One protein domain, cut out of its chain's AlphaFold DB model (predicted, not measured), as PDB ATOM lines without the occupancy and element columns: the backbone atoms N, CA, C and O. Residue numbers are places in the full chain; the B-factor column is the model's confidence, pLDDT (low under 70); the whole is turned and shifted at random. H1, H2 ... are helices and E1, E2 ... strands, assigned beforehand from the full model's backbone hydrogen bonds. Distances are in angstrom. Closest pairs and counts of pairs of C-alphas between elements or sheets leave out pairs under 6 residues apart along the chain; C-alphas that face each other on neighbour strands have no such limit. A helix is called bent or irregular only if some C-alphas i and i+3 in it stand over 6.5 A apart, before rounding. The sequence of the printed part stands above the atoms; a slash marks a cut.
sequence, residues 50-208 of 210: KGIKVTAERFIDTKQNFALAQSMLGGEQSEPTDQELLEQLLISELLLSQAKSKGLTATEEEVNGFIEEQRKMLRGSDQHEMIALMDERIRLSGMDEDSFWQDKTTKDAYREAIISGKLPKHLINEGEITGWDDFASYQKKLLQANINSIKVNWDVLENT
ATOM      1  N   LYS A  50       7.871  -0.602  15.015       89.81
ATOM      2  CA  LYS A  50       8.204  -0.988  13.639       89.81
ATOM      3  C   LYS A  50       9.622  -1.568  13.577       89.81
ATOM      4  O   LYS A  50      10.597  -0.829  13.611       89.81
ATOM      5  N   GLY A  51       9.715  -2.888  13.434       83.12
ATOM      6  CA  GLY A  51      10.993  -3.586  13.267       83.12
ATOM      7  C   GLY A  51      11.855  -3.636  14.529       83.12
ATOM      8  O   GLY A  51      13.058  -3.833  14.394       83.12
ATOM      9  N   ILE A  52      11.252  -3.450  15.709       92.44
ATOM     10  CA  ILE A  52      11.911  -3.591  17.012       92.44
ATOM     11  C   ILE A  52      11.032  -4.399  17.969       92.44
ATOM     12  O   ILE A  52       9.798  -4.283  17.941       92.44
ATOM     13  N   LYS A  53      11.667  -5.194  18.830       94.06
ATOM     14  CA  LYS A  53      11.006  -5.970  19.881       94.06
ATOM     15  C   LYS A  53      11.954  -6.117  21.072       94.06
ATOM     16  O   LYS A  53      13.066  -6.600  20.908       94.06
ATOM     17  N   VAL A  54      11.484  -5.766  22.265       94.38
ATOM     18  CA  VAL A  54      12.166  -6.025  23.539       94.38
ATOM     19  C   VAL A  54      11.261  -6.922  24.376       94.38
ATOM     20  O   VAL A  54      10.095  -6.591  24.605       94.38
ATOM     21  N   THR A  55      11.768  -8.081  24.787       94.06
ATOM     22  CA  THR A  55      11.057  -9.009  25.678       94.06
ATOM     23  C   THR A  55      11.336  -8.667  27.140       94.06
ATOM     24  O   THR A  55      12.310  -7.978  27.449       94.06
ATOM     25  N   ALA A  56      10.454  -9.115  28.033       94.38
ATOM     26  CA  ALA A  56      10.628  -8.960  29.476       94.38
ATOM     27  C   ALA A  56      11.927  -9.621  29.958       94.38
ATOM     28  O   ALA A  56      12.691  -9.003  30.690       94.38
ATOM     29  N   GLU A  57      12.207 -10.831  29.473       90.06
ATOM     30  CA  GLU A  57      13.423 -11.589  29.779       90.06
ATOM     31  C   GLU A  57      14.682 -10.806  29.408       90.06
ATOM     32  O   GLU A  57      15.488 -10.494  30.278       90.06
ATOM     33  N   ARG A  58      14.789 -10.330  28.160       89.62
ATOM     34  CA  ARG A  58      15.942  -9.520  27.740       89.62
ATOM     35  C   ARG A  58      16.151  -8.285  28.617       89.62
ATOM     36  O   ARG A  58      17.291  -7.905  28.885       89.62
ATOM     37  N   PHE A  59      15.069  -7.626  29.028       93.81
ATOM     38  CA  PHE A  59      15.150  -6.471  29.917       93.81
ATOM     39  C   PHE A  59      15.690  -6.857  31.302       93.81
ATOM     40  O   PHE A  59      16.634  -6.227  31.782       93.81
ATOM     41  N   ILE A  60      15.137  -7.914  31.902       91.88
ATOM     42  CA  ILE A  60      15.550  -8.444  33.208       91.88
ATOM     43  C   ILE A  60      17.018  -8.873  33.171       91.88
ATOM     44  O   ILE A  60      17.792  -8.469  34.036       91.88
ATOM     45  N   ASP A  61      17.429  -9.598  32.137       86.94
ATOM     46  CA  ASP A  61      18.805 -10.060  31.982       86.94
ATOM     47  C   ASP A  61      19.788  -8.902  31.865       86.94
ATOM     48  O   ASP A  61      20.859  -8.910  32.473       86.94
ATOM     49  N   THR A  62      19.420  -7.870  31.101       87.50
ATOM     50  CA  THR A  62      20.252  -6.673  30.955       87.50
ATOM     51  C   THR A  62      20.388  -5.961  32.300       87.50
ATOM     52  O   THR A  62      21.490  -5.549  32.665       87.50
ATOM     53  N   LYS A  63      19.296  -5.870  33.071       90.56
ATOM     54  CA  LYS A  63      19.295  -5.285  34.418       90.56
ATOM     55  C   LYS A  63      20.199  -6.071  35.370       90.56
ATOM     56  O   LYS A  63      21.063  -5.485  36.018       90.56
ATOM     57  N   GLN A  64      20.065  -7.395  35.397       89.31
ATOM     58  CA  GLN A  64      20.893  -8.280  36.221       89.31
ATOM     59  C   GLN A  64      22.373  -8.199  35.836       89.31
ATOM     60  O   GLN A  64      23.235  -8.115  36.710       89.31
ATOM     61  N   ASN A  65      22.683  -8.152  34.540       84.69
ATOM     62  CA  ASN A  65      24.055  -8.016  34.060       84.69
ATOM     63  C   ASN A  65      24.670  -6.653  34.376       84.69
ATOM     64  O   ASN A  65      25.867  -6.582  34.673       84.69
ATOM     65  N   PHE A  66      23.872  -5.584  34.342       87.44
ATOM     66  CA  PHE A  66      24.310  -4.266  34.784       87.44
ATOM     67  C   PHE A  66      24.613  -4.268  36.286       87.44
ATOM     68  O   PHE A  66      25.705  -3.863  36.686       87.44
ATOM     69  N   ALA A  67      23.693  -4.781  37.108       88.75
ATOM     70  CA  ALA A  67      23.865  -4.873  38.556       88.75
ATOM     71  C   ALA A  67      25.095  -5.718  38.933       88.75
ATOM     72  O   ALA A  67      25.902  -5.313  39.773       88.75
ATOM     73  N   LEU A  68      25.298  -6.855  38.254       87.44
ATOM     74  CA  LEU A  68      26.484  -7.690  38.429       87.44
ATOM     75  C   LEU A  68      27.762  -6.906  38.108       87.44
ATOM     76  O   LEU A  68      28.664  -6.836  38.943       87.44
ATOM     77  N   ALA A  69      27.825  -6.264  36.937       86.69
ATOM     78  CA  ALA A  69      28.988  -5.476  36.534       86.69
ATOM     79  C   ALA A  69      29.273  -4.326  37.512       86.69
ATOM     80  O   ALA A  69      30.424  -4.120  37.892       86.69
ATOM     81  N   GLN A  70      28.246  -3.612  37.975       87.06
ATOM     82  CA  GLN A  70      28.387  -2.540  38.960       87.06
ATOM     83  C   GLN A  70      28.942  -3.066  40.293       87.06
ATOM     84  O   GLN A  70      29.860  -2.463  40.852       87.06
ATOM     85  N   SER A  71      28.437  -4.212  40.765       88.88
ATOM     86  CA  SER A  71      28.878  -4.832  42.020       88.88
ATOM     87  C   SER A  71      30.340  -5.293  41.989       88.88
ATOM     88  O   SER A  71      31.020  -5.233  43.012       88.88
ATOM     89  N   MET A  72      30.841  -5.714  40.821       86.88
ATOM     90  CA  MET A  72      32.196  -6.255  40.668       86.88
ATOM     91  C   MET A  72      33.230  -5.205  40.259       86.88
ATOM     92  O   MET A  72      34.378  -5.283  40.685       86.88
ATOM     93  N   LEU A  73      32.842  -4.221  39.440       84.12
ATOM     94  CA  LEU A  73      33.762  -3.212  38.900       84.12
ATOM     95  C   LEU A  73      33.843  -1.939  39.761       84.12
ATOM     96  O   LEU A  73      34.626  -1.044  39.450       84.12
ATOM     97  N   GLY A  74      33.048  -1.838  40.835       74.31
ATOM     98  CA  GLY A  74      33.162  -0.764  41.828       74.31
ATOM     99  C   GLY A  74      32.840   0.636  41.293       74.31
ATOM    100  O   GLY A  74      33.415   1.622  41.749       74.31
ATOM    101  N   GLY A  75      31.951   0.736  40.302       71.69
ATOM    102  CA  GLY A  75      31.580   2.016  39.702       71.69
ATOM    103  C   GLY A  75      30.739   2.882  40.644       71.69
ATOM    104  O   GLY A  75      29.696   2.449  41.116       71.69
ATOM    105  N   GLU A  76      31.136   4.144  40.841       74.12
ATOM    106  CA  GLU A  76      30.338   5.163  41.554       74.12
ATOM    107  C   GLU A  76      29.086   5.620  40.774       74.12
ATOM    108  O   GLU A  76      28.349   6.499  41.220       74.12
ATOM    109  N   GLN A  77      28.851   5.074  39.578       73.25
ATOM    110  CA  GLN A  77      27.676   5.414  38.783       73.25
ATOM    111  C   GLN A  77      26.419   4.882  39.465       73.25
ATOM    112  O   GLN A  77      26.401   3.743  39.919       73.25
ATOM    113  N   SER A  78      25.370   5.703  39.526       83.50
ATOM    114  CA  SER A  78      24.048   5.255  39.959       83.50
ATOM    115  C   SER A  78      23.519   4.177  39.013       83.50
ATOM    116  O   SER A  78      23.750   4.249  37.804       83.50
ATOM    117  N   GLU A  79      22.789   3.204  39.559       85.38
ATOM    118  CA  GLU A  79      22.043   2.240  38.750       85.38
ATOM    119  C   GLU A  79      21.066   2.996  37.826       85.38
ATOM    120  O   GLU A  79      20.412   3.939  38.290       85.38
ATOM    121  N   PRO A  80      20.990   2.656  36.525       89.12
ATOM    122  CA  PRO A  80      20.031   3.271  35.625       89.12
ATOM    123  C   PRO A  80      18.616   2.933  36.085       89.12
ATOM    124  O   PRO A  80      18.327   1.826  36.536       89.12
ATOM    125  N   THR A  81      17.710   3.887  35.928       94.88
ATOM    126  CA  THR A  81      16.279   3.626  36.093       94.88
ATOM    127  C   THR A  81      15.796   2.626  35.041       94.88
ATOM    128  O   THR A  81      16.367   2.517  33.954       94.88
ATOM    129  N   ASP A  82      14.684   1.941  35.317       95.81
ATOM    130  CA  ASP A  82      14.087   1.002  34.358       95.81
ATOM    131  C   ASP A  82      13.773   1.667  33.008       95.81
ATOM    132  O   ASP A  82      13.961   1.070  31.948       95.81
ATOM    133  N   GLN A  83      13.360   2.937  33.037       96.62
ATOM    134  CA  GLN A  83      13.138   3.731  31.834       96.62
ATOM    135  C   GLN A  83      14.439   3.961  31.054       96.62
ATOM    136  O   GLN A  83      14.460   3.755  29.842       96.62
ATOM    137  N   GLU A  84      15.529   4.354  31.718       95.19
ATOM    138  CA  GLU A  84      16.830   4.562  31.062       95.19
ATOM    139  C   GLU A  84      17.375   3.262  30.467       95.19
ATOM    140  O   GLU A  84      17.902   3.261  29.351       95.19
ATOM    141  N   LEU A  85      17.214   2.145  31.178       94.44
ATOM    142  CA  LEU A  85      17.613   0.830  30.690       94.44
ATOM    143  C   LEU A  85      16.796   0.417  29.458       94.44
ATOM    144  O   LEU A  85      17.358  -0.046  28.460       94.44
ATOM    145  N   LEU A  86      15.476   0.635  29.484       96.19
ATOM    146  CA  LEU A  86      14.616   0.355  28.337       96.19
ATOM    147  C   LEU A  86      14.997   1.234  27.142       96.19
ATOM    148  O   LEU A  86      15.088   0.733  26.025       96.19
ATOM    149  N   GLU A  87      15.257   2.524  27.350       95.75
ATOM    150  CA  GLU A  87      15.690   3.431  26.283       95.75
ATOM    151  C   GLU A  87      16.998   2.974  25.630       95.75
ATOM    152  O   GLU A  87      17.110   3.009  24.401       95.75
ATOM    153  N   GLN A  88      17.963   2.484  26.413       93.06
ATOM    154  CA  GLN A  88      19.204   1.910  25.882       93.06
ATOM    155  C   GLN A  88      18.939   0.667  25.022       93.06
ATOM    156  O   GLN A  88      19.487   0.552  23.921       93.06
ATOM    157  N   LEU A  89      18.053  -0.229  25.471       93.94
ATOM    158  CA  LEU A  89      17.648  -1.407  24.699       93.94
ATOM    159  C   LEU A  89      16.924  -1.024  23.404       93.94
ATOM    160  O   LEU A  89      17.231  -1.567  22.344       93.94
ATOM    161  N   LEU A  90      16.016  -0.047  23.455       95.75
ATOM    162  CA  LEU A  90      15.319   0.460  22.272       95.75
ATOM    163  C   LEU A  90      16.287   1.101  21.272       95.75
ATOM    164  O   LEU A  90      16.157   0.866  20.073       95.75
ATOM    165  N   ILE A  91      17.273   1.875  21.739       95.38
ATOM    166  CA  ILE A  91      18.330   2.424  20.878       95.38
ATOM    167  C   ILE A  91      19.103   1.287  20.205       95.38
ATOM    168  O   ILE A  91      19.299   1.338  18.993       95.38
ATOM    169  N   SER A  92      19.507   0.259  20.955       93.31
ATOM    170  CA  SER A  92      20.221  -0.901  20.406       93.31
ATOM    171  C   SER A  92      19.419  -1.594  19.296       93.31
ATOM    172  O   SER A  92      19.924  -1.782  18.187       93.31
ATOM    173  N   GLU A  93      18.133  -1.860  19.544       94.06
ATOM    174  CA  GLU A  93      17.228  -2.471  18.565       94.06
ATOM    175  C   GLU A  93      17.023  -1.604  17.319       94.06
ATOM    176  O   GLU A  93      17.047  -2.101  16.191       94.06
ATOM    177  N   LEU A  94      16.850  -0.292  17.500       95.50
ATOM    178  CA  LEU A  94      16.683   0.646  16.392       95.50
ATOM    179  C   LEU A  94      17.942   0.717  15.519       95.50
ATOM    180  O   LEU A  94      17.832   0.699  14.292       95.50
ATOM    181  N   LEU A  95      19.131   0.755  16.129       95.25
ATOM    182  CA  LEU A  95      20.405   0.750  15.404       95.25
ATOM    183  C   LEU A  95      20.598  -0.554  14.631       95.25
ATOM    184  O   LEU A  95      20.956  -0.515  13.455       95.25
ATOM    185  N   LEU A  96      20.317  -1.699  15.254       94.81
ATOM    186  CA  LEU A  96      20.415  -2.999  14.598       94.81
ATOM    187  C   LEU A  96      19.449  -3.101  13.412       94.81
ATOM    188  O   LEU A  96      19.834  -3.530  12.322       94.81
ATOM    189  N   SER A  97      18.199  -2.679  13.609       95.25
ATOM    190  CA  SER A  97      17.167  -2.652  12.571       95.25
ATOM    191  C   SER A  97      17.580  -1.767  11.390       95.25
ATOM    192  O   SER A  97      17.461  -2.157  10.226       95.25
ATOM    193  N   GLN A  98      18.161  -0.600  11.676       95.94
ATOM    194  CA  GLN A  98      18.664   0.312  10.658       95.94
ATOM    195  C   GLN A  98      19.915  -0.208   9.938       95.94
ATOM    196  O   GLN A  98      20.028  -0.076   8.722       95.94
ATOM    197  N   ALA A  99      20.842  -0.838  10.657       96.50
ATOM    198  CA  ALA A  99      22.004  -1.479  10.059       96.50
ATOM    199  C   ALA A  99      21.577  -2.589   9.085       96.50
ATOM    200  O   ALA A  99      22.027  -2.619   7.937       96.50
ATOM    201  N   LYS A 100      20.631  -3.443   9.502       96.12
ATOM    202  CA  LYS A 100      20.044  -4.494   8.656       96.12
ATOM    203  C   LYS A 100      19.328  -3.907   7.434       96.12
ATOM    204  O   LYS A 100      19.496  -4.427   6.333       96.12
ATOM    205  N   SER A 101      18.575  -2.812   7.583       96.38
ATOM    206  CA  SER A 101      17.879  -2.174   6.451       96.38
ATOM    207  C   SER A 101      18.830  -1.545   5.425       96.38
ATOM    208  O   SER A 101      18.497  -1.484   4.244       96.38
ATOM    209  N   LYS A 102      20.040  -1.166   5.852       97.06
ATOM    210  CA  LYS A 102      21.153  -0.731   4.991       97.06
ATOM    211  C   LYS A 102      21.968  -1.893   4.401       97.06
ATOM    212  O   LYS A 102      22.987  -1.671   3.754       97.06
ATOM    213  N   GLY A 103      21.540  -3.140   4.617       97.94
ATOM    214  CA  GLY A 103      22.209  -4.335   4.099       97.94
ATOM    215  C   GLY A 103      23.499  -4.702   4.837       97.94
ATOM    216  O   GLY A 103      24.280  -5.510   4.331       97.94
ATOM    217  N   LEU A 104      23.747  -4.131   6.022       98.00
ATOM    218  CA  LEU A 104      24.888  -4.515   6.847       98.00
ATOM    219  C   LEU A 104      24.649  -5.904   7.441       98.00
ATOM    220  O   LEU A 104      23.600  -6.195   8.013       98.00
ATOM    221  N   THR A 105      25.655  -6.760   7.308       98.00
ATOM    222  CA  THR A 105      25.644  -8.145   7.784       98.00
ATOM    223  C   THR A 105      26.946  -8.452   8.516       98.00
ATOM    224  O   THR A 105      27.903  -7.672   8.451       98.00
ATOM    225  N   ALA A 106      26.984  -9.568   9.237       96.19
ATOM    226  CA  ALA A 106      28.197 -10.111   9.829       96.19
ATOM    227  C   ALA A 106      28.304 -11.595   9.475       96.19
ATOM    228  O   ALA A 106      27.327 -12.339   9.592       96.19
ATOM    229  N   THR A 107      29.475 -11.979   8.987       97.94
ATOM    230  CA  THR A 107      29.809 -13.354   8.593       97.94
ATOM    231  C   THR A 107      30.154 -14.208   9.813       97.94
ATOM    232  O   THR A 107      30.470 -13.676  10.879       97.94
ATOM    233  N   GLU A 108      30.123 -15.535   9.670       97.25
ATOM    234  CA  GLU A 108      30.564 -16.438  10.742       97.25
ATOM    235  C   GLU A 108      32.041 -16.224  11.083       97.25
ATOM    236  O   GLU A 108      32.428 -16.279  12.248       97.25
ATOM    237  N   GLU A 109      32.868 -15.934  10.079       98.25
ATOM    238  CA  GLU A 109      34.287 -15.644  10.250       98.25
ATOM    239  C   GLU A 109      34.507 -14.375  11.081       98.25
ATOM    240  O   GLU A 109      35.364 -14.366  11.963       98.25
ATOM    241  N   GLU A 110      33.718 -13.321  10.848       96.56
ATOM    242  CA  GLU A 110      33.767 -12.097  11.659       96.56
ATOM    243  C   GLU A 110      33.336 -12.352  13.105       96.56
ATOM    244  O   GLU A 110      33.985 -11.862  14.025       96.56
ATOM    245  N   VAL A 111      32.276 -13.140  13.312       95.56
ATOM    246  CA  VAL A 111      31.785 -13.490  14.655       95.56
ATOM    247  C   VAL A 111      32.828 -14.301  15.421       95.56
ATOM    248  O   VAL A 111      33.194 -13.936  16.536       95.56
ATOM    249  N   ASN A 112      33.354 -15.366  14.814       96.31
ATOM    250  CA  ASN A 112      34.372 -16.209  15.440       96.31
ATOM    251  C   ASN A 112      35.667 -15.423  15.689       96.31
ATOM    252  O   ASN A 112      36.261 -15.546  16.756       96.31
ATOM    253  N   GLY A 113      36.091 -14.586  14.737       95.62
ATOM    254  CA  GLY A 113      37.270 -13.737  14.894       95.62
ATOM    255  C   GLY A 113      37.130 -12.749  16.053       95.62
ATOM    256  O   GLY A 113      38.067 -12.589  16.832       95.62
ATOM    257  N   PHE A 114      35.950 -12.142  16.209       91.50
ATOM    258  CA  PHE A 114      35.668 -11.234  17.318       91.50
ATOM    259  C   PHE A 114      35.651 -11.965  18.668       91.50
ATOM    260  O   PHE A 114      36.239 -11.479  19.630       91.50
ATOM    261  N   ILE A 115      35.046 -13.158  18.739       91.25
ATOM    262  CA  ILE A 115      35.079 -14.009  19.940       91.25
ATOM    263  C   ILE A 115      36.522 -14.339  20.333       91.25
ATOM    264  O   ILE A 115      36.904 -14.143  21.484       91.25
ATOM    265  N   GLU A 116      37.350 -14.787  19.388       94.75
ATOM    266  CA  GLU A 116      38.752 -15.113  19.666       94.75
ATOM    267  C   GLU A 116      39.558 -13.889  20.121       94.75
ATOM    268  O   GLU A 116      40.395 -13.994  21.021       94.75
ATOM    269  N   GLU A 117      39.286 -12.709  19.556       90.06
ATOM    270  CA  GLU A 117      39.898 -11.461  20.012       90.06
ATOM    271  C   GLU A 117      39.507 -11.146  21.463       90.06
ATOM    272  O   GLU A 117      40.388 -10.866  22.276       90.06
ATOM    273  N   GLN A 118      38.227 -11.284  21.820       86.88
ATOM    274  CA  GLN A 118      37.743 -11.074  23.187       86.88
ATOM    275  C   GLN A 118      38.359 -12.077  24.170       86.88
ATOM    276  O   GLN A 118      38.871 -11.675  25.216       86.88
ATOM    277  N   ARG A 119      38.406 -13.370  23.818       90.94
ATOM    278  CA  ARG A 119      39.071 -14.407  24.629       90.94
ATOM    279  C   ARG A 119      40.546 -14.088  24.840       90.94
ATOM    280  O   ARG A 119      41.064 -14.216  25.949       90.94
ATOM    281  N   LYS A 120      41.235 -13.641  23.788       89.31
ATOM    282  CA  LYS A 120      42.643 -13.242  23.863       89.31
ATOM    283  C   LYS A 120      42.839 -12.004  24.735       89.31
ATOM    284  O   LYS A 120      43.787 -11.984  25.518       89.31
ATOM    285  N   MET A 121      41.975 -10.996  24.609       84.44
ATOM    286  CA  MET A 121      42.018  -9.805  25.459       84.44
ATOM    287  C   MET A 121      41.831 -10.187  26.924       84.44
ATOM    288  O   MET A 121      42.635  -9.766  27.742       84.44
ATOM    289  N   LEU A 122      40.860 -11.041  27.250       84.62
ATOM    290  CA  LEU A 122      40.632 -11.507  28.620       84.62
ATOM    291  C   LEU A 122      41.840 -12.268  29.181       84.62
ATOM    292  O   LEU A 122      42.314 -11.949  30.263       84.62
ATOM    293  N   ARG A 123      42.406 -13.214  28.422       85.94
ATOM    294  CA  ARG A 123      43.572 -14.008  28.861       85.94
ATOM    295  C   ARG A 123      44.858 -13.193  29.004       85.94
ATOM    296  O   ARG A 123      45.747 -13.595  29.746       85.94
ATOM    297  N   GLY A 124      44.993 -12.111  28.239       81.56
ATOM    298  CA  GLY A 124      46.185 -11.260  28.217       81.56
ATOM    299  C   GLY A 124      46.044  -9.943  28.978       81.56
ATOM    300  O   GLY A 124      46.952  -9.117  28.894       81.56
ATOM    301  N   SER A 125      44.913  -9.706  29.644       81.88
ATOM    302  CA  SER A 125      44.632  -8.459  30.355       81.88
ATOM    303  C   SER A 125      45.080  -8.541  31.810       81.88
ATOM    304  O   SER A 125      44.851  -9.541  32.483       81.88
ATOM    305  N   ASP A 126      45.630  -7.442  32.323       85.56
ATOM    306  CA  ASP A 126      45.885  -7.261  33.758       85.56
ATOM    307  C   ASP A 126      44.631  -6.746  34.506       85.56
ATOM    308  O   ASP A 126      44.678  -6.466  35.702       85.56
ATOM    309  N   GLN A 127      43.496  -6.583  33.811       83.38
ATOM    310  CA  GLN A 127      42.219  -6.153  34.397       83.38
ATOM    311  C   GLN A 127      41.509  -7.341  35.052       83.38
ATOM    312  O   GLN A 127      40.568  -7.913  34.493       83.38
ATOM    313  N   HIS A 128      41.983  -7.721  36.236       86.56
ATOM    314  CA  HIS A 128      41.463  -8.856  36.996       86.56
ATOM    315  C   HIS A 128      39.951  -8.782  37.235       86.56
ATOM    316  O   HIS A 128      39.283  -9.812  37.202       86.56
ATOM    317  N   GLU A 129      39.393  -7.586  37.411       85.56
ATOM    318  CA  GLU A 129      37.963  -7.388  37.637       85.56
ATOM    319  C   GLU A 129      37.128  -7.726  36.392       85.56
ATOM    320  O   GLU A 129      36.044  -8.295  36.509       85.56
ATOM    321  N   MET A 130      37.643  -7.441  35.190       83.00
ATOM    322  CA  MET A 130      36.974  -7.791  33.931       83.00
ATOM    323  C   MET A 130      37.007  -9.302  33.679       83.00
ATOM    324  O   MET A 130      36.017  -9.874  33.226       83.00
ATOM    325  N   ILE A 131      38.131  -9.949  34.000       88.25
ATOM    326  CA  ILE A 131      38.264 -11.409  33.924       88.25
ATOM    327  C   ILE A 131      37.280 -12.063  34.896       88.25
ATOM    328  O   ILE A 131      36.478 -12.891  34.479       88.25
ATOM    329  N   ALA A 132      37.263 -11.618  36.157       90.25
ATOM    330  CA  ALA A 132      36.355 -12.140  37.173       90.25
ATOM    331  C   ALA A 132      34.879 -11.953  36.790       90.25
ATOM    332  O   ALA A 132      34.076 -12.860  36.991       90.25
ATOM    333  N   LEU A 133      34.517 -10.803  36.210       87.50
ATOM    334  CA  LEU A 133      33.165 -10.564  35.706       87.50
ATOM    335  C   LEU A 133      32.791 -11.550  34.592       87.50
ATOM    336  O   LEU A 133      31.669 -12.055  34.571       87.50
ATOM    337  N   MET A 134      33.710 -11.829  33.666       88.62
ATOM    338  CA  MET A 134      33.465 -12.795  32.599       88.62
ATOM    339  C   MET A 134      33.333 -14.223  33.142       88.62
ATOM    340  O   MET A 134      32.402 -14.932  32.764       88.62
ATOM    341  N   ASP A 135      34.212 -14.622  34.059       91.62
ATOM    342  CA  ASP A 135      34.167 -15.936  34.702       91.62
ATOM    343  C   ASP A 135      32.851 -16.134  35.464       91.62
ATOM    344  O   ASP A 135      32.220 -17.186  35.365       91.62
ATOM    345  N   GLU A 136      32.386 -15.101  36.171       90.94
ATOM    346  CA  GLU A 136      31.118 -15.139  36.897       90.94
ATOM    347  C   GLU A 136      29.919 -15.256  35.949       90.94
ATOM    348  O   GLU A 136      28.996 -16.024  36.213       90.94
ATOM    349  N   ARG A 137      29.949 -14.578  34.797       85.69
ATOM    350  CA  ARG A 137      28.917 -14.730  33.757       85.69
ATOM    351  C   ARG A 137      28.877 -16.146  33.188       85.69
ATOM    352  O   ARG A 137      27.794 -16.718  33.063       85.69
ATOM    353  N   ILE A 138      30.037 -16.732  32.887       88.50
ATOM    354  CA  ILE A 138      30.130 -18.125  32.423       88.50
ATOM    355  C   ILE A 138      29.573 -19.055  33.505       88.50
ATOM    356  O   ILE A 138      28.709 -19.882  33.221       88.50
ATOM    357  N   ARG A 139      29.970 -18.861  34.768       92.00
ATOM    358  CA  ARG A 139      29.475 -19.651  35.901       92.00
ATOM    359  C   ARG A 139      27.954 -19.572  36.040       92.00
ATOM    360  O   ARG A 139      27.304 -20.596  36.245       92.00
ATOM    361  N   LEU A 140      27.389 -18.371  35.939       86.62
ATOM    362  CA  LEU A 140      25.953 -18.130  36.055       86.62
ATOM    363  C   LEU A 140      25.148 -18.715  34.886       86.62
ATOM    364  O   LEU A 140      23.997 -19.097  35.084       86.62
ATOM    365  N   SER A 141      25.756 -18.854  33.706       84.69
ATOM    366  CA  SER A 141      25.134 -19.547  32.571       84.69
ATOM    367  C   SER A 141      25.002 -21.064  32.768       84.69
ATOM    368  O   SER A 141      24.264 -21.721  32.038       84.69
ATOM    369  N   GLY A 142      25.736 -21.643  33.728       90.69
ATOM    370  CA  GLY A 142      25.803 -23.092  33.936       90.69
ATOM    371  C   GLY A 142      26.588 -23.853  32.859       90.69
ATOM    372  O   GLY A 142      26.590 -25.083  32.873       90.69
ATOM    373  N   MET A 143      27.249 -23.145  31.940       91.12
ATOM    374  CA  MET A 143      28.089 -23.715  30.887       91.12
ATOM    375  C   MET A 143      29.568 -23.682  31.273       91.12
ATOM    376  O   MET A 143      30.000 -22.862  32.081       91.12
ATOM    377  N   ASP A 144      30.365 -24.556  30.660       94.69
ATOM    378  CA  ASP A 144      31.812 -24.354  30.606       94.69
ATOM    379  C   ASP A 144      32.177 -23.227  29.619       94.69
ATOM    380  O   ASP A 144      31.356 -22.811  28.797       94.69
ATOM    381  N   GLU A 145      33.415 -22.729  29.697       92.31
ATOM    382  CA  GLU A 145      33.891 -21.611  28.872       92.31
ATOM    383  C   GLU A 145      33.708 -21.879  27.367       92.31
ATOM    384  O   GLU A 145      33.199 -21.021  26.649       92.31
ATOM    385  N   ASP A 146      34.102 -23.051  26.867       94.81
ATOM    386  CA  ASP A 146      34.044 -23.337  25.430       94.81
ATOM    387  C   ASP A 146      32.597 -23.459  24.941       94.81
ATOM    388  O   ASP A 146      32.254 -22.895  23.897       94.81
ATOM    389  N   SER A 147      31.739 -24.125  25.716       94.06
ATOM    390  CA  SER A 147      30.300 -24.203  25.454       94.06
ATOM    391  C   SER A 147      29.658 -22.816  25.440       94.06
ATOM    392  O   SER A 147      28.892 -22.511  24.530       94.06
ATOM    393  N   PHE A 148      30.027 -21.944  26.382       91.94
ATOM    394  CA  PHE A 148      29.526 -20.573  26.453       91.94
ATOM    395  C   PHE A 148      29.865 -19.759  25.197       91.94
ATOM    396  O   PHE A 148      28.992 -19.106  24.623       91.94
ATOM    397  N   TRP A 149      31.122 -19.809  24.734       91.44
ATOM    398  CA  TRP A 149      31.563 -19.068  23.544       91.44
ATOM    399  C   TRP A 149      30.973 -19.608  22.238       91.44
ATOM    400  O   TRP A 149      30.869 -18.865  21.260       91.44
ATOM    401  N   GLN A 150      30.617 -20.893  22.202       92.56
ATOM    402  CA  GLN A 150      30.003 -21.522  21.031       92.56
ATOM    403  C   GLN A 150      28.474 -21.529  21.066       92.56
ATOM    404  O   GLN A 150      27.861 -21.875  20.052       92.56
ATOM    405  N   ASP A 151      27.861 -21.132  22.182       92.06
ATOM    406  CA  ASP A 151      26.414 -21.077  22.304       92.06
ATOM    407  C   ASP A 151      25.799 -20.146  21.251       92.06
ATOM    408  O   ASP A 151      26.313 -19.066  20.938       92.06
ATOM    409  N   LYS A 152      24.666 -20.573  20.686       90.25
ATOM    410  CA  LYS A 152      24.001 -19.846  19.604       90.25
ATOM    411  C   LYS A 152      23.614 -18.434  20.042       90.25
ATOM    412  O   LYS A 152      23.783 -17.505  19.256       90.25
ATOM    413  N   THR A 153      23.117 -18.265  21.265       84.31
ATOM    414  CA  THR A 153      22.701 -16.961  21.792       84.31
ATOM    415  C   THR A 153      23.908 -16.046  21.955       84.31
ATOM    416  O   THR A 153      23.866 -14.904  21.495       84.31
ATOM    417  N   THR A 154      25.020 -16.561  22.490       85.50
ATOM    418  CA  THR A 154      26.293 -15.823  22.565       85.50
ATOM    419  C   THR A 154      26.767 -15.377  21.180       85.50
ATOM    420  O   THR A 154      27.099 -14.208  20.969       85.50
ATOM    421  N   LYS A 155      26.762 -16.275  20.188       92.00
ATOM    422  CA  LYS A 155      27.188 -15.938  18.818       92.00
ATOM    423  C   LYS A 155      26.249 -14.939  18.144       92.00
ATOM    424  O   LYS A 155      26.718 -14.056  17.426       92.00
ATOM    425  N   ASP A 156      24.944 -15.050  18.375       88.88
ATOM    426  CA  ASP A 156      23.949 -14.108  17.861       88.88
ATOM    427  C   ASP A 156      24.143 -12.710  18.457       88.88
ATOM    428  O   ASP A 156      24.197 -11.742  17.698       88.88
ATOM    429  N   ALA A 157      24.380 -12.611  19.767       86.06
ATOM    430  CA  ALA A 157      24.735 -11.367  20.445       86.06
ATOM    431  C   ALA A 157      25.975 -10.699  19.820       86.06
ATOM    432  O   ALA A 157      25.941  -9.514  19.473       86.06
ATOM    433  N   TYR A 158      27.051 -11.460  19.587       89.19
ATOM    434  CA  TYR A 158      28.240 -10.941  18.901       89.19
ATOM    435  C   TYR A 158      27.953 -10.507  17.465       89.19
ATOM    436  O   TYR A 158      28.420  -9.452  17.030       89.19
ATOM    437  N   ARG A 159      27.153 -11.276  16.721       94.38
ATOM    438  CA  ARG A 159      26.764 -10.924  15.351       94.38
ATOM    439  C   ARG A 159      26.010  -9.599  15.309       94.38
ATOM    440  O   ARG A 159      26.310  -8.754  14.466       94.38
ATOM    441  N   GLU A 160      25.063  -9.399  16.217       91.56
ATOM    442  CA  GLU A 160      24.303  -8.154  16.329       91.56
ATOM    443  C   GLU A 160      25.191  -6.973  16.723       91.56
ATOM    444  O   GLU A 160      25.110  -5.916  16.092       91.56
ATOM    445  N   ALA A 161      26.104  -7.165  17.679       88.75
ATOM    446  CA  ALA A 161      27.082  -6.152  18.065       88.75
ATOM    447  C   ALA A 161      27.979  -5.734  16.885       88.75
ATOM    448  O   ALA A 161      28.193  -4.541  16.667       88.75
ATOM    449  N   ILE A 162      28.450  -6.689  16.074       94.38
ATOM    450  CA  ILE A 162      29.258  -6.410  14.876       94.38
ATOM    451  C   ILE A 162      28.438  -5.645  13.829       94.38
ATOM    452  O   ILE A 162      28.920  -4.651  13.280       94.38
ATOM    453  N   ILE A 163      27.204  -6.078  13.545       94.62
ATOM    454  CA  ILE A 163      26.318  -5.408  12.577       94.62
ATOM    455  C   ILE A 163      26.075  -3.952  12.995       94.62
ATOM    456  O   ILE A 163      26.283  -3.038  12.193       94.62
ATOM    457  N   SER A 164      25.706  -3.725  14.256       92.81
ATOM    458  CA  SER A 164      25.489  -2.384  14.804       92.81
ATOM    459  C   SER A 164      26.783  -1.563  14.845       92.81
ATOM    460  O   SER A 164      26.771  -0.379  14.515       92.81
ATOM    461  N   GLY A 165      27.925  -2.181  15.160       92.44
ATOM    462  CA  GLY A 165      29.238  -1.530  15.179       92.44
ATOM    463  C   GLY A 165      29.726  -1.057  13.803       92.44
ATOM    464  O   GLY A 165      30.505  -0.105  13.713       92.44
ATOM    465  N   LYS A 166      29.235  -1.661  12.712       96.19
ATOM    466  CA  LYS A 166      29.503  -1.207  11.333       96.19
ATOM    467  C   LYS A 166      28.712   0.051  10.954       96.19
ATOM    468  O   LYS A 166      29.145   0.786  10.061       96.19
ATOM    469  N   LEU A 167      27.585   0.318  11.618       96.06
ATOM    470  CA  LEU A 167      26.657   1.387  11.244       96.06
ATOM    471  C   LEU A 167      27.275   2.796  11.291       96.06
ATOM    472  O   LEU A 167      27.152   3.493  10.287       96.06
ATOM    473  N   PRO A 168      27.991   3.242  12.344       96.25
ATOM    474  CA  PRO A 168      28.524   4.607  12.382       96.25
ATOM    475  C   PRO A 168      29.454   4.917  11.206       96.25
ATOM    476  O   PRO A 168      29.334   5.961  10.572       96.25
ATOM    477  N   LYS A 169      30.348   3.981  10.857       96.88
ATOM    478  CA  LYS A 169      31.239   4.127   9.697       96.88
ATOM    479  C   LYS A 169      30.445   4.231   8.395       96.88
ATOM    480  O   LYS A 169      30.806   5.018   7.526       96.88
ATOM    481  N   HIS A 170      29.380   3.446   8.259       97.44
ATOM    482  CA  HIS A 170      28.498   3.510   7.101       97.44
ATOM    483  C   HIS A 170      27.785   4.871   7.008       97.44
ATOM    484  O   HIS A 170      27.839   5.505   5.959       97.44
ATOM    485  N   LEU A 171      27.232   5.373   8.117       97.69
ATOM    486  CA  LEU A 171      26.576   6.686   8.188       97.69
ATOM    487  C   LEU A 171      27.524   7.846   7.853       97.69
ATOM    488  O   LEU A 171      27.121   8.792   7.180       97.69
ATOM    489  N   ILE A 172      28.788   7.770   8.288       97.94
ATOM    490  CA  ILE A 172      29.828   8.748   7.926       97.94
ATOM    491  C   ILE A 172      30.081   8.727   6.415       97.94
ATOM    492  O   ILE A 172      30.160   9.778   5.784       97.94
ATOM    493  N   ASN A 173      30.190   7.536   5.820       98.00
ATOM    494  CA  ASN A 173      30.447   7.393   4.386       98.00
ATOM    495  C   ASN A 173      29.287   7.915   3.520       98.00
ATOM    496  O   ASN A 173      29.532   8.404   2.420       98.00
ATOM    497  N   GLU A 174      28.048   7.827   4.007       97.62
ATOM    498  CA  GLU A 174      26.856   8.370   3.339       97.62
ATOM    499  C   GLU A 174      26.618   9.861   3.631       97.62
ATOM    500  O   GLU A 174      25.745  10.480   3.024       97.62
ATOM    501  N   GLY A 175      27.385  10.457   4.548       97.56
ATOM    502  CA  GLY A 175      27.214  11.847   4.968       97.56
ATOM    503  C   GLY A 175      25.988  12.097   5.855       97.56
ATOM    504  O   GLY A 175      25.604  13.251   6.031       97.56
ATOM    505  N   GLU A 176      25.376  11.052   6.431       96.88
ATOM    506  CA  GLU A 176      24.270  11.188   7.396       96.88
ATOM    507  C   GLU A 176      24.742  11.763   8.742       96.88
ATOM    508  O   GLU A 176      23.987  12.449   9.434       96.88
ATOM    509  N   ILE A 177      26.000  11.499   9.104       97.56
ATOM    510  CA  ILE A 177      26.699  12.103  10.244       97.56
ATOM    511  C   ILE A 177      28.094  12.563   9.803       97.56
ATOM    512  O   ILE A 177      28.662  11.997   8.869       97.56
ATOM    513  N   THR A 178      28.668  13.581  10.453       96.25
ATOM    514  CA  THR A 178      29.958  14.160  10.020       96.25
ATOM    515  C   THR A 178      31.168  13.446  10.621       96.25
ATOM    516  O   THR A 178      32.269  13.504  10.072       96.25
ATOM    517  N   GLY A 179      30.970  12.730  11.727       93.62
ATOM    518  CA  GLY A 179      32.011  11.963  12.396       93.62
ATOM    519  C   GLY A 179      31.474  11.141  13.562       93.62
ATOM    520  O   GLY A 179      30.281  11.140  13.853       93.62
ATOM    521  N   TRP A 180      32.380  10.445  14.247       91.12
ATOM    522  CA  TRP A 180      32.045   9.598  15.398       91.12
ATOM    523  C   TRP A 180      31.408  10.377  16.555       91.12
ATOM    524  O   TRP A 180      30.521   9.850  17.221       91.12
ATOM    525  N   ASP A 181      31.802  11.638  16.747       91.62
ATOM    526  CA  ASP A 181      31.278  12.502  17.813       91.62
ATOM    527  C   ASP A 181      29.775  12.803  17.646       91.62
ATOM    528  O   ASP A 181      29.068  13.020  18.631       91.62
ATOM    529  N   ASP A 182      29.253  12.736  16.416       93.94
ATOM    530  CA  ASP A 182      27.836  12.970  16.120       93.94
ATOM    531  C   ASP A 182      26.954  11.748  16.412       93.94
ATOM    532  O   ASP A 182      25.724  11.860  16.451       93.94
ATOM    533  N   PHE A 183      27.551  10.566  16.607       94.00
ATOM    534  CA  PHE A 183      26.792   9.320  16.694       94.00
ATOM    535  C   PHE A 183      25.877   9.278  17.926       94.00
ATOM    536  O   PHE A 183      24.737   8.827  17.836       94.00
ATOM    537  N   ALA A 184      26.301   9.852  19.054       92.75
ATOM    538  CA  ALA A 184      25.444   9.966  20.236       92.75
ATOM    539  C   ALA A 184      24.204  10.844  19.972       92.75
ATOM    540  O   ALA A 184      23.092  10.533  20.406       92.75
ATOM    541  N   SER A 185      24.362  11.944  19.228       95.19
ATOM    542  CA  SER A 185      23.231  12.779  18.809       95.19
ATOM    543  C   SER A 185      22.328  12.057  17.812       95.19
ATOM    544  O   SER A 185      21.110  12.233  17.857       95.19
ATOM    545  N   TYR A 186      22.905  11.232  16.941       96.31
ATOM    546  CA  TYR A 186      22.160  10.388  16.014       96.31
ATOM    547  C   TYR A 186      21.261   9.385  16.744       96.31
ATOM    548  O   TYR A 186      20.063   9.345  16.477       96.31
ATOM    549  N   GLN A 187      21.798   8.652  17.724       95.56
ATOM    550  CA  GLN A 187      21.043   7.700  18.550       95.56
ATOM    551  C   GLN A 187      19.829   8.358  19.221       95.56
ATOM    552  O   GLN A 187      18.717   7.836  19.157       95.56
ATOM    553  N   LYS A 188      20.021   9.549  19.805       96.44
ATOM    554  CA  LYS A 188      18.935  10.319  20.434       96.44
ATOM    555  C   LYS A 188      17.844  10.698  19.435       96.44
ATOM    556  O   LYS A 188      16.665  10.509  19.721       96.44
ATOM    557  N   LYS A 189      18.225  11.204  18.255       97.06
ATOM    558  CA  LYS A 189      17.271  11.543  17.184       97.06
ATOM    559  C   LYS A 189      16.518  10.309  16.694       97.06
ATOM    560  O   LYS A 189      15.313  10.387  16.470       97.06
ATOM    561  N   LEU A 190      17.213   9.180  16.559       95.62
ATOM    562  CA  LEU A 190      16.626   7.915  16.131       95.62
ATOM    563  C   LEU A 190      15.560   7.436  17.121       95.62
ATOM    564  O   LEU A 190      14.452   7.103  16.701       95.62
ATOM    565  N   LEU A 191      15.848   7.471  18.426       96.12
ATOM    566  CA  LEU A 191      14.863   7.142  19.457       96.12
ATOM    567  C   LEU A 191      13.676   8.116  19.427       96.12
ATOM    568  O   LEU A 191      12.533   7.677  19.338       96.12
ATOM    569  N   GLN A 192      13.930   9.428  19.419       97.38
ATOM    570  CA  GLN A 192      12.881  10.460  19.389       97.38
ATOM    571  C   GLN A 192      11.941  10.325  18.185       97.38
ATOM    572  O   GLN A 192      10.734  10.518  18.321       97.38
ATOM    573  N   ALA A 193      12.472   9.967  17.015       96.75
ATOM    574  CA  ALA A 193      11.677   9.768  15.806       96.75
ATOM    575  C   ALA A 193      10.752   8.541  15.886       96.75
ATOM    576  O   ALA A 193       9.747   8.490  15.177       96.75
ATOM    577  N   ASN A 194      11.073   7.558  16.734       96.88
ATOM    578  CA  ASN A 194      10.353   6.289  16.805       96.88
ATOM    579  C   ASN A 194       9.529   6.116  18.087       96.88
ATOM    580  O   ASN A 194       8.549   5.375  18.044       96.88
ATOM    581  N   ILE A 195       9.851   6.807  19.188       95.81
ATOM    582  CA  ILE A 195       9.290   6.545  20.526       95.81
ATOM    583  C   ILE A 195       7.758   6.562  20.571       95.81
ATOM    584  O   ILE A 195       7.154   5.672  21.153       95.81
ATOM    585  N   ASN A 196       7.113   7.485  19.854       96.25
ATOM    586  CA  ASN A 196       5.647   7.592  19.812       96.25
ATOM    587  C   ASN A 196       4.957   6.404  19.117       96.25
ATOM    588  O   ASN A 196       3.747   6.231  19.242       96.25
ATOM    589  N   SER A 197       5.703   5.607  18.346       96.12
ATOM    590  CA  SER A 197       5.203   4.391  17.692       96.12
ATOM    591  C   SER A 197       5.472   3.117  18.497       96.12
ATOM    592  O   SER A 197       4.976   2.050  18.130       96.12
ATOM    593  N   ILE A 198       6.256   3.222  19.575       97.44
ATOM    594  CA  ILE A 198       6.654   2.100  20.419       97.44
ATOM    595  C   ILE A 198       5.622   1.956  21.528       97.44
ATOM    596  O   ILE A 198       5.371   2.884  22.294       97.44
ATOM    597  N   LYS A 199       5.012   0.777  21.618       97.88
ATOM    598  CA  LYS A 199       4.119   0.423  22.721       97.88
ATOM    599  C   LYS A 199       4.939  -0.267  23.795       97.88
ATOM    600  O   LYS A 199       5.623  -1.237  23.477       97.88
ATOM    601  N   VAL A 200       4.843   0.221  25.026       97.62
ATOM    602  CA  VAL A 200       5.494  -0.363  26.202       97.62
ATOM    603  C   VAL A 200       4.418  -0.905  27.136       97.62
ATOM    604  O   VAL A 200       3.422  -0.224  27.381       97.62
ATOM    605  N   ASN A 201       4.599  -2.129  27.620       96.81
ATOM    606  CA  ASN A 201       3.698  -2.802  28.545       96.81
ATOM    607  C   ASN A 201       4.460  -3.170  29.821       96.81
ATOM    608  O   ASN A 201       5.027  -4.253  29.898       96.81
ATOM    609  N   TRP A 202       4.496  -2.267  30.800       95.75
ATOM    610  CA  TRP A 202       5.232  -2.480  32.052       95.75
ATOM    611  C   TRP A 202       4.635  -3.587  32.931       95.75
ATOM    612  O   TRP A 202       5.382  -4.261  33.635       95.75
ATOM    613  N   ASP A 203       3.333  -3.860  32.808       95.50
ATOM    614  CA  ASP A 203       2.617  -4.884  33.584       95.50
ATOM    615  C   ASP A 203       3.189  -6.303  33.371       95.50
ATOM    616  O   ASP A 203       2.949  -7.216  34.165       95.50
ATOM    617  N   VAL A 204       3.957  -6.530  32.297       93.94
ATOM    618  CA  VAL A 204       4.618  -7.825  32.062       93.94
ATOM    619  C   VAL A 204       5.732  -8.110  33.068       93.94
ATOM    620  O   VAL A 204       6.014  -9.279  33.328       93.94
ATOM    621  N   LEU A 205       6.357  -7.077  33.645       91.50
ATOM    622  CA  LEU A 205       7.440  -7.257  34.613       91.50
ATOM    623  C   LEU A 205       6.892  -7.723  35.967       91.50
ATOM    624  O   LEU A 205       7.425  -8.664  36.548       91.50
ATOM    625  N   GLU A 206       5.749  -7.185  36.405       86.25
ATOM    626  CA  GLU A 206       5.103  -7.565  37.675       86.25
ATOM    627  C   GLU A 206       4.686  -9.044  37.730       86.25
ATOM    628  O   GLU A 206       4.594  -9.645  38.802       86.25
ATOM    629  N   ASN A 207       4.414  -9.637  36.567       72.56
ATOM    630  CA  ASN A 207       4.021 -11.038  36.439       72.56
ATOM    631  C   ASN A 207       5.215 -11.991  36.283       72.56
ATOM    632  O   ASN A 207       5.020 -13.199  36.384       72.56
ATOM    633  N   THR A 208       6.417 -11.466  36.027       68.38
ATOM    634  CA  THR A 208       7.641 -12.262  35.827       68.38
ATOM    635  C   THR A 208       8.457 -12.396  37.123       68.38
ATOM    636  O   THR A 208       9.239 -13.328  37.259       68.38
TER     637      THR A 208
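What this domain is: This is residues 50 to 208 of the 210 residues of an uncharacterized protein of Paenibacillus paeoniae (UniProt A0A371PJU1). Five helices, H1, H2, H6, H3 and H4, form a ring round an open middle, mostly crossing at wide angles, with H7 packed across H2. The strand E1 runs beside H2, the small helix H5 sits at the corner between H4 and H6, and the last residues lead back to H8 near the first residue of H1. The 159 printed residues include, in chain order, E1 and then H1 to H8; the class is mostly helix, and E1 pairs with no named strand. The whole is compact, with a radius of gyration of the C-alphas of 17.2 A, and spans 41 by 41 by 31 A.

Where its parts are: E1, residues 52 to 55, begins at C-alpha 52 (11.911, -3.591, 17.012). H1 is residues 56 to 73, 25.6 A long; H2 is residues 82 to 101, 28.3 A; H3 is residues 108 to 124, 24.0 A. H4, residues 128 to 141, measures 20.0 A, and H5 is residues 145 to 150. H6, residues 152 to 173, is the longest helix by residues at 31.9 A, and only just irregular: C-alphas 165 and 168 are 6.8 A apart. H7, residues 180 to 197, measures 27.4 A and is irregular, with C-alphas 193 and 196 7.6 A apart. H8, residues 203 to 206, ends at C-alpha 206 (5.103, -7.565, 37.675).

How they stand to each other: E1 and H1 meet only through their link; the closest C-alphas of E1 and H2 are those of Ile 52 and Glu 93, 5.7 A apart. In what follows, each distance is between the closest C-alphas of the two elements. Residues 59 to 63 alone of H1 touch H2, Phe 59 to Leu 86, 7.0 A, at a steep tilt of 68 degrees, only just short of perpendicular. Residues 68 to 73 alone of H1 touch H4, Leu 73 to Glu 129, 6.1 A, at a shallow tilt of 33 degrees, only just short of steep, opposite ways. H3 and H4 only just touch, only at the corner, Leu 122 to Ile 131, 5.8 A. H3, with residues 110 to 115 alone, touches H6, Val 111 to Arg 159, 5.7 A, about perpendicular at 80 degrees. H2, with residues 92 to 100 alone, touches H6, Leu 96 to Ser 164, 5.1 A. H2, with residues 87 to 95 alone, touches H7, Ile 91 to Leu 191, 6.0 A, about perpendicular at 78 degrees. H8 is close to H1 but not clearly touching. Every O i to N i+4 pair is within hydrogen-bond range in H1 to H5, 15 of 18 in H6 and 10 of 14 in H7; H8 is too short for one.

The domain as a whole: The farthest C-alphas, of Gly 124 and Asn 196, are 45.5 A apart. The printed part has no cut and no long link. Its mean pLDDT is 91.6, and residue 208 is under 70.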